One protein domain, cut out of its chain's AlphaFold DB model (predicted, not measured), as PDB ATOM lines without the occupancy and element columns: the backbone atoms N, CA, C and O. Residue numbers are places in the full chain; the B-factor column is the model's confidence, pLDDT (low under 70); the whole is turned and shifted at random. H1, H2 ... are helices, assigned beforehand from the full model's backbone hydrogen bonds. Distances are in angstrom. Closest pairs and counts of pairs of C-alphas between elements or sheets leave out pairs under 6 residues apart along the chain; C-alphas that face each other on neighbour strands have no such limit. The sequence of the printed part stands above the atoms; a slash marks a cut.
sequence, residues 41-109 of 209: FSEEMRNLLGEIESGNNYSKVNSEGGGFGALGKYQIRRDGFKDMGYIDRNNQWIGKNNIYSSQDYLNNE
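Overview. This is residues 41 to 109 of the 209 residues of an uncharacterized protein of Alphaproteobacteria bacterium (UniProt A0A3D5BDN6). Little regular structure: three short helices sit apart from one another around a core of loop, with H1 at one end and the loop of residues 84 to 101 at the other. Between these ends, residues 55 to 77 fold back on themselves in short antiparallel pairings, 61 to 62 with 70 to 71 and 70 to 71 with 76 to 77. The printed part has 69 residues with three named helices, H1, H2, H3 in chain order, and no named strand; the class is all helix, though named elements hold only 23 residues. It is compact, radius of gyration of the C-alphas 11.9 A, spanning 34 by 25 by 20 A.

Along the chain. H1, residues 43 to 54, runs 15.9 A from C-alpha 43 at (10.174, 10.357, -53.254). H2 is residues 78 to 83, 8.7 A. H3, residues 102 to 106, 6.2 A, ends at C-alpha 106 (-4.904, 19.004, -43.872).

Arrangement. H1, H2 and H3 are apart from one another. In each, every O i to N i+4 pair is within hydrogen-bond range.

Size, cuts and confidence. The C-alphas farthest apart, of Glu 44 and Asn 90, are 35.0 A apart. Both links are long, and the printed part has no cut. Residues 65 to 66 have pLDDT under 70.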
ATOM      1  N   PHE A  41       8.882   4.306 -49.140       80.25
ATOM      2  CA  PHE A  41       8.363   4.649 -50.454       80.25
ATOM      3  C   PHE A  41       9.193   5.827 -50.974       80.25
ATOM      4  O   PHE A  41       9.221   6.884 -50.327       80.25
ATOM      5  N   SER A  42       9.924   5.624 -52.075       87.69
ATOM      6  CA  SER A  42      10.836   6.640 -52.611       87.69
ATOM      7  C   SER A  42      10.079   7.928 -52.933       87.69
ATOM      8  O   SER A  42       8.871   7.907 -53.182       87.69
ATOM      9  N   GLU A  43      10.780   9.059 -52.941       90.38
ATOM     10  CA  GLU A  43      10.174  10.357 -53.254       90.38
ATOM     11  C   GLU A  43       9.460  10.349 -54.616       90.38
ATOM     12  O   GLU A  43       8.337  10.837 -54.736       90.38
ATOM     13  N   GLU A  44      10.056   9.708 -55.623       91.00
ATOM     14  CA  GLU A  44       9.431   9.521 -56.935       91.00
ATOM     15  C   GLU A  44       8.083   8.797 -56.820       91.00
ATOM     16  O   GLU A  44       7.072   9.256 -57.356       91.00
ATOM     17  N   MET A  45       8.041   7.693 -56.072       91.50
ATOM     18  CA  MET A  45       6.827   6.895 -55.926       91.50
ATOM     19  C   MET A  45       5.769   7.642 -55.115       91.50
ATOM     20  O   MET A  45       4.587   7.593 -55.462       91.50
ATOM     21  N   ARG A  46       6.172   8.400 -54.089       93.50
ATOM     22  CA  ARG A  46       5.277   9.299 -53.342       93.50
ATOM     23  C   ARG A  46       4.634  10.327 -54.248       93.50
ATOM     24  O   ARG A  46       3.415  10.470 -54.228       93.50
ATOM     25  N   ASN A  47       5.437  11.005 -55.059       95.00
ATOM     26  CA  ASN A  47       4.951  12.030 -55.973       95.00
ATOM     27  C   ASN A  47       4.042  11.426 -57.044       95.00
ATOM     28  O   ASN A  47       3.006  12.007 -57.359       95.00
ATOM     29  N   LEU A  48       4.347  10.224 -57.538       95.88
ATOM     30  CA  LEU A  48       3.458   9.497 -58.439       95.88
ATOM     31  C   LEU A  48       2.130   9.134 -57.760       95.88
ATOM     32  O   LEU A  48       1.066   9.306 -58.351       95.88
ATOM     33  N   LEU A  49       2.160   8.628 -56.526       96.62
ATOM     34  CA  LEU A  49       0.944   8.280 -55.795       96.62
ATOM     35  C   LEU A  49       0.095   9.519 -55.501       96.62
ATOM     36  O   LEU A  49      -1.101   9.499 -55.787       96.62
ATOM     37  N   GLY A  50       0.711  10.586 -54.994       97.50
ATOM     38  CA  GLY A  50       0.056  11.864 -54.724       97.50
ATOM     39  C   GLY A  50      -0.523  12.504 -55.984       97.50
ATOM     40  O   GLY A  50      -1.652  12.992 -55.960       97.50
ATOM     41  N   GLU A  51       0.181  12.430 -57.115       97.88
ATOM     42  CA  GLU A  51      -0.328  12.909 -58.403       97.88
ATOM     43  C   GLU A  51      -1.602  12.160 -58.805       97.88
ATOM     44  O   GLU A  51      -2.603  12.770 -59.170       97.88
ATOM     45  N   ILE A  52      -1.604  10.830 -58.684       96.56
ATOM     46  CA  ILE A  52      -2.761  10.016 -59.075       96.56
ATOM     47  C   ILE A  52      -3.945  10.213 -58.124       96.56
ATOM     48  O   ILE A  52      -5.090  10.146 -58.564       96.56
ATOM     49  N   GLU A  53      -3.690  10.378 -56.826       96.81
ATOM     50  CA  GLU A  53      -4.756  10.484 -55.827       96.81
ATOM     51  C   GLU A  53      -5.357  11.894 -55.756       96.81
ATOM     52  O   GLU A  53      -6.573  12.033 -55.615       96.81
ATOM     53  N   SER A  54      -4.550  12.950 -55.885       97.25
ATOM     54  CA  SER A  54      -5.039  14.321 -55.704       97.25
ATOM     55  C   SER A  54      -4.405  15.386 -56.599       97.25
ATOM     56  O   SER A  54      -4.724  16.564 -56.421       97.25
ATOM     57  N   GLY A  55      -3.524  15.020 -57.535       97.31
ATOM     58  CA  GLY A  55      -2.683  15.993 -58.239       97.31
ATOM     59  C   GLY A  55      -1.688  16.668 -57.291       97.31
ATOM     60  O   GLY A  55      -1.495  17.878 -57.353       97.31
ATOM     61  N   ASN A  56      -1.152  15.907 -56.328       97.56
ATOM     62  CA  ASN A  56      -0.230  16.374 -55.287       97.56
ATOM     63  C   ASN A  56      -0.783  17.477 -54.356       97.56
ATOM     64  O   ASN A  56      -0.029  18.195 -53.705       97.56
ATOM     65  N   ASN A  57      -2.107  17.595 -54.241       97.94
ATOM     66  CA  ASN A  57      -2.765  18.612 -53.426       97.94
ATOM     67  C   ASN A  57      -2.986  18.142 -51.973       97.94
ATOM     68  O   ASN A  57      -3.831  17.276 -51.718       97.94
ATOM     69  N   TYR A  58      -2.275  18.756 -51.020       98.06
ATOM     70  CA  TYR A  58      -2.376  18.475 -49.578       98.06
ATOM     71  C   TYR A  58      -3.697  18.919 -48.936       98.06
ATOM     72  O   TYR A  58      -4.067  18.407 -47.882       98.06
ATOM     73  N   SER A  59      -4.447  19.821 -49.562       97.06
ATOM     74  CA  SER A  59      -5.740  20.302 -49.059       97.06
ATOM     75  C   SER A  59      -6.933  19.573 -49.686       97.06
ATOM     76  O   SER A  59      -8.084  19.925 -49.423       97.06
ATOM     77  N   LYS A  60      -6.699  18.567 -50.541       96.88
ATOM     78  CA  LYS A  60      -7.774  17.847 -51.229       96.88
ATOM     79  C   LYS A  60      -8.624  17.051 -50.239       96.88
ATOM     80  O   LYS A  60      -8.114  16.241 -49.470       96.88
ATOM     81  N   VAL A  61      -9.939  17.206 -50.341       95.75
ATOM     82  CA  VAL A  61     -10.922  16.396 -49.613       95.75
ATOM     83  C   VAL A  61     -11.897  15.786 -50.613       95.75
ATOM     84  O   VAL A  61     -12.386  16.482 -51.506       95.75
ATOM     85  N   ASN A  62     -12.185  14.494 -50.465       92.69
ATOM     86  CA  ASN A  62     -13.266  13.816 -51.179       92.69
ATOM     87  C   ASN A  62     -14.231  13.185 -50.164       92.69
ATOM     88  O   ASN A  62     -13.832  12.314 -49.399       92.69
ATOM     89  N   SER A  63     -15.495  13.610 -50.167       88.00
ATOM     90  CA  SER A  63     -16.538  13.162 -49.232       88.00
ATOM     91  C   SER A  63     -17.170  11.806 -49.571       88.00
ATOM     92  O   SER A  63     -17.922  11.260 -48.759       88.00
ATOM     93  N   GLU A  64     -16.881  11.231 -50.742       79.81
ATOM     94  CA  GLU A  64     -17.353   9.895 -51.118       79.81
ATOM     95  C   GLU A  64     -16.935   8.848 -50.075       79.81
ATOM     96  O   GLU A  64     -15.848   8.924 -49.507       79.81
ATOM     97  N   GLY A  65     -17.766   7.831 -49.834       62.78
ATOM     98  CA  GLY A  65     -17.464   6.737 -48.895       62.78
ATOM     99  C   GLY A  65     -17.780   7.015 -47.415       62.78
ATOM    100  O   GLY A  65     -17.548   6.141 -46.582       62.78
ATOM    101  N   GLY A  66     -18.356   8.180 -47.090       69.88
ATOM    102  CA  GLY A  66     -18.876   8.512 -45.758       69.88
ATOM    103  C   GLY A  66     -17.810   8.868 -44.708       69.88
ATOM    104  O   GLY A  66     -16.603   8.781 -44.939       69.88
ATOM    105  N   GLY A  67     -18.257   9.293 -43.519       78.12
ATOM    106  CA  GLY A  67     -17.370   9.832 -42.478       78.12
ATOM    107  C   GLY A  67     -16.760  11.177 -42.890       78.12
ATOM    108  O   GLY A  67     -17.443  12.000 -43.487       78.12
ATOM    109  N   PHE A  68     -15.474  11.392 -42.593       83.38
ATOM    110  CA  PHE A  68     -14.725  12.568 -43.062       83.38
ATOM    111  C   PHE A  68     -14.141  12.402 -44.479       83.38
ATOM    112  O   PHE A  68     -13.374  13.249 -44.928       83.38
ATOM    113  N   GLY A  69     -14.489  11.320 -45.186       90.94
ATOM    114  CA  GLY A  69     -14.033  11.081 -46.552       90.94
ATOM    115  C   GLY A  69     -12.561  10.670 -46.664       90.94
ATOM    116  O   GLY A  69     -11.988  10.061 -45.755       90.94
ATOM    117  N   ALA A  70     -11.971  10.962 -47.820       95.06
ATOM    118  CA  ALA A  70     -10.556  10.809 -48.122       95.06
ATOM    119  C   ALA A  70      -9.842  12.163 -48.002       95.06
ATOM    120  O   ALA A  70     -10.321  13.169 -48.534       95.06
ATOM    121  N   LEU A  71      -8.707  12.182 -47.301       97.31
ATOM    122  CA  LEU A  71      -8.012  13.412 -46.926       97.31
ATOM    123  C   LEU A  71      -6.628  13.517 -47.565       97.31
ATOM    124  O   LEU A  71      -5.863  12.551 -47.594       97.31
ATOM    125  N   GLY A  72      -6.300  14.734 -47.984       97.88
ATOM    126  CA  GLY A  72      -4.951  15.177 -48.289       97.88
ATOM    127  C   GLY A  72      -4.359  14.614 -49.574       97.88
ATOM    128  O   GLY A  72      -5.052  14.031 -50.411       97.88
ATOM    129  N   LYS A  73      -3.042  14.767 -49.714       98.44
ATOM    130  CA  LYS A  73      -2.270  14.367 -50.898       98.44
ATOM    131  C   LYS A  73      -2.496  12.904 -51.284       98.44
ATOM    132  O   LYS A  73      -2.625  12.567 -52.453       98.44
ATOM    133  N   TYR A  74      -2.597  12.036 -50.282       97.88
ATOM    134  CA  TYR A  74      -2.663  10.585 -50.468       97.88
ATOM    135  C   TYR A  74      -4.067   9.996 -50.348       97.88
ATOM    136  O   TYR A  74      -4.206   8.772 -50.383       97.88
ATOM    137  N   GLN A  75      -5.087  10.849 -50.188       97.56
ATOM    138  CA  GLN A  75      -6.500  10.461 -50.120       97.56
ATOM    139  C   GLN A  75      -6.758   9.295 -49.144       97.56
ATOM    140  O   GLN A  75      -7.528   8.372 -49.422       97.56
ATOM    141  N   ILE A  76      -6.119   9.331 -47.970       96.25
ATOM    142  CA  ILE A  76      -6.290   8.296 -46.943       96.25
ATOM    143  C   ILE A  76      -7.693   8.427 -46.344       96.25
ATOM    144  O   ILE A  76      -8.162   9.525 -46.042       96.25
ATOM    145  N   ARG A  77      -8.376   7.292 -46.183       94.88
ATOM    146  CA  ARG A  77      -9.734   7.211 -45.626       94.88
ATOM    147  C   ARG A  77      -9.702   6.837 -44.149       94.88
ATOM    148  O   ARG A  77      -8.709   6.319 -43.642       94.88
ATOM    149  N   ARG A  78     -10.834   7.036 -43.474       94.19
ATOM    150  CA  ARG A  78     -11.056   6.726 -42.051       94.19
ATOM    151  C   ARG A  78     -10.428   5.419 -41.571       94.19
ATOM    152  O   ARG A  78      -9.717   5.425 -40.574       94.19
ATOM    153  N   ASP A  79     -10.670   4.315 -42.267       92.56
ATOM    154  CA  ASP A  79     -10.185   3.010 -41.810       92.56
ATOM    155  C   ASP A  79      -8.652   2.904 -41.922       92.56
ATOM    156  O   ASP A  79      -8.019   2.298 -41.066       92.56
ATOM    157  N   GLY A  80      -8.029   3.612 -42.873       95.06
ATOM    158  CA  GLY A  80      -6.574   3.776 -42.914       95.06
ATOM    159  C   GLY A  80      -6.036   4.592 -41.735       95.06
ATOM    160  O   GLY A  80      -5.029   4.224 -41.136       95.06
ATOM    161  N   PHE A  81      -6.729   5.659 -41.326       96.88
ATOM    162  CA  PHE A  81      -6.353   6.402 -40.115       96.88
ATOM    163  C   PHE A  81      -6.509   5.583 -38.830       96.88
ATOM    164  O   PHE A  81      -5.718   5.772 -37.904       96.88
ATOM    165  N   LYS A  82      -7.480   4.661 -38.772       96.19
ATOM    166  CA  LYS A  82      -7.599   3.688 -37.671       96.19
ATOM    167  C   LYS A  82      -6.427   2.725 -37.656       96.19
ATOM    168  O   LYS A  82      -5.790   2.570 -36.620       96.19
ATOM    169  N   ASP A  83      -6.137   2.120 -38.806       95.50
ATOM    170  CA  ASP A  83      -5.028   1.183 -38.998       95.50
ATOM    171  C   ASP A  83      -3.695   1.780 -38.514       95.50
ATOM    172  O   ASP A  83      -2.890   1.101 -37.881       95.50
ATOM    173  N   MET A  84      -3.479   3.072 -38.769       96.38
ATOM    174  CA  MET A  84      -2.278   3.804 -38.359       96.38
ATOM    175  C   MET A  84      -2.307   4.346 -36.923       96.38
ATOM    176  O   MET A  84      -1.298   4.891 -36.462       96.38
ATOM    177  N   GLY A  85      -3.446   4.285 -36.233       97.06
ATOM    178  CA  GLY A  85      -3.614   4.846 -34.892       97.06
ATOM    179  C   GLY A  85      -3.622   6.377 -34.834       97.06
ATOM    180  O   GLY A  85      -3.155   6.947 -33.856       97.06
ATOM    181  N   TYR A  86      -4.110   7.067 -35.868       97.75
ATOM    182  CA  TYR A  86      -4.418   8.507 -35.779       97.75
ATOM    183  C   TYR A  86      -5.804   8.760 -35.189       97.75
ATOM    184  O   TYR A  86      -6.026   9.781 -34.535       97.75
ATOM    185  N   ILE A  87      -6.723   7.818 -35.414       97.25
ATOM    186  CA  ILE A  87      -8.054   7.824 -34.820       97.25
ATOM    187  C   ILE A  87      -8.328   6.496 -34.114       97.25
ATOM    188  O   ILE A  87      -7.814   5.448 -34.511       97.25
ATOM    189  N   ASP A  88      -9.154   6.533 -33.075       96.69
ATOM    190  CA  ASP A  88      -9.548   5.353 -32.315       96.69
ATOM    191  C   ASP A  88     -10.690   4.558 -32.988       96.69
ATOM    192  O   ASP A  88     -11.194   4.874 -34.075       96.69
ATOM    193  N   ARG A  89     -11.141   3.492 -32.315       94.44
ATOM    194  CA  ARG A  89     -12.250   2.647 -32.793       94.44
ATOM    195  C   ARG A  89     -13.576   3.414 -32.907       94.44
ATOM    196  O   ARG A  89     -14.384   3.066 -33.771       94.44
ATOM    197  N   ASN A  90     -13.750   4.466 -32.107       94.38
ATOM    198  CA  ASN A  90     -14.911   5.357 -32.066       94.38
ATOM    199  C   ASN A  90     -14.790   6.549 -33.039       94.38
ATOM    200  O   ASN A  90     -15.633   7.447 -33.025       94.38
ATOM    201  N   ASN A  91     -13.781   6.540 -33.920       93.75
ATOM    202  CA  ASN A  91     -13.474   7.588 -34.896       93.75
ATOM    203  C   ASN A  91     -13.027   8.928 -34.282       93.75
ATOM    204  O   ASN A  91     -13.176   9.963 -34.931       93.75
ATOM    205  N   GLN A  92     -12.493   8.922 -33.063       96.62
ATOM    206  CA  GLN A  92     -11.951  10.113 -32.410       96.62
ATOM    207  C   GLN A  92     -10.460  10.249 -32.706       96.62
ATOM    208  O   GLN A  92      -9.721   9.273 -32.590       96.62
ATOM    209  N   TRP A  93     -10.014  11.447 -33.081       97.25
ATOM    210  CA  TRP A  93      -8.593  11.761 -33.248       97.25
ATOM    211  C   TRP A  93      -7.877  11.740 -31.900       97.25
ATOM    212  O   TRP A  93      -8.376  12.297 -30.925       97.25
ATOM    213  N   ILE A  94      -6.705  11.101 -31.847       97.19
ATOM    214  CA  ILE A  94      -6.004  10.844 -30.577       97.19
ATOM    215  C   ILE A  94      -4.737  11.688 -30.371       97.19
ATOM    216  O   ILE A  94      -4.027  11.479 -29.392       97.19
ATOM    217  N   GLY A  95      -4.423  12.622 -31.277       97.19
ATOM    218  CA  GLY A  95      -3.279  13.533 -31.130       97.19
ATOM    219  C   GLY A  95      -1.943  13.013 -31.668       97.19
ATOM    220  O   GLY A  95      -0.911  13.657 -31.471       97.19
ATOM    221  N   LYS A  96      -1.921  11.862 -32.356       97.31
ATOM    222  CA  LYS A  96      -0.694  11.317 -32.963       97.31
ATOM    223  C   LYS A  96      -0.074  12.349 -33.915       97.31
ATOM    224  O   LYS A  96      -0.765  12.894 -34.770       97.31
ATOM    225  N   ASN A  97       1.226  12.611 -33.767       95.44
ATOM    226  CA  ASN A  97       1.966  13.621 -34.539       95.44
ATOM    227  C   ASN A  97       1.335  15.030 -34.490       95.44
ATOM    228  O   ASN A  97       1.375  15.760 -35.477       95.44
ATOM    229  N   ASN A  98       0.758  15.410 -33.344       96.44
ATOM    230  CA  ASN A  98       0.053  16.681 -33.126       96.44
ATOM    231  C   ASN A  98      -1.203  16.875 -33.994       96.44
ATOM    232  O   ASN A  98      -1.615  18.007 -34.236       96.44
ATOM    233  N   ILE A  99      -1.825  15.785 -34.453       98.25
ATOM    234  CA  ILE A  99      -3.064  15.829 -35.232       98.25
ATOM    235  C   ILE A  99      -4.259  15.466 -34.346       98.25
ATOM    236  O   ILE A  99      -4.420  14.307 -33.952       98.25
ATOM    237  N   TYR A 100      -5.118  16.449 -34.065       97.69
ATOM    238  CA  TYR A 100      -6.319  16.299 -33.231       97.69
ATOM    239  C   TYR A 100      -7.622  16.430 -34.032       97.69
ATOM    240  O   TYR A 100      -8.715  16.278 -33.487       97.69
ATOM    241  N   SER A 101      -7.530  16.693 -35.335       97.44
ATOM    242  CA  SER A 101      -8.671  16.833 -36.232       97.44
ATOM    243  C   SER A 101      -8.272  16.613 -37.692       97.44
ATOM    244  O   SER A 101      -7.095  16.656 -38.055       97.44
ATOM    245  N   SER A 102      -9.269  16.449 -38.568       96.62
ATOM    246  CA  SER A 102      -9.045  16.443 -40.019       96.62
ATOM    247  C   SER A 102      -8.435  17.759 -40.510       96.62
ATOM    248  O   SER A 102      -7.647  17.744 -41.448       96.62
ATOM    249  N   GLN A 103      -8.771  18.889 -39.877       97.00
ATOM    250  CA  GLN A 103      -8.226  20.192 -40.257       97.00
ATOM    251  C   GLN A 103      -6.742  20.306 -39.893       97.00
ATOM    252  O   GLN A 103      -5.964  20.787 -40.713       97.00
ATOM    253  N   ASP A 104      -6.339  19.813 -38.718       97.75
ATOM    254  CA  ASP A 104      -4.922  19.771 -38.331       97.75
ATOM    255  C   ASP A 104      -4.115  18.937 -39.330       97.75
ATOM    256  O   ASP A 104      -3.036  19.344 -39.752       97.75
ATOM    257  N   TYR A 105      -4.665  17.793 -39.755       98.12
ATOM    258  CA  TYR A 105      -4.038  16.927 -40.753       98.12
ATOM    259  C   TYR A 105      -3.870  17.628 -42.108       98.12
ATOM    260  O   TYR A 105      -2.800  17.586 -42.716       98.12
ATOM    261  N   LEU A 106      -4.923  18.297 -42.588       97.88
ATOM    262  CA  LEU A 106      -4.904  19.004 -43.872       97.88
ATOM    263  C   LEU A 106      -3.975  20.227 -43.863       97.88
ATOM    264  O   LEU A 106      -3.437  20.578 -44.909       97.88
ATOM    265  N   ASN A 107      -3.758  20.840 -42.698       97.75
ATOM    266  CA  ASN A 107      -2.870  21.991 -42.527       97.75
ATOM    267  C   ASN A 107      -1.394  21.609 -42.317       97.75
ATOM    268  O   ASN A 107      -0.553  22.499 -42.200       97.75
ATOM    269  N   ASN A 108      -1.064  20.317 -42.235       97.81
ATOM    270  CA  ASN A 108       0.281  19.850 -41.912       97.81
ATOM    271  C   ASN A 108       0.789  18.844 -42.953       97.81
ATOM    272  O   ASN A 108       0.605  17.635 -42.815       97.81
ATOM    273  N   GLU A 109       1.470  19.348 -43.984       97.62
ATOM    274  CA  GLU A 109       2.025  18.534 -45.077       97.62
ATOM    275  C   GLU A 109       2.979  17.443 -44.567       97.62
ATOM    276  O   GLU A 109       2.888  16.287 -44.982       97.62
TER     277      GLU A 109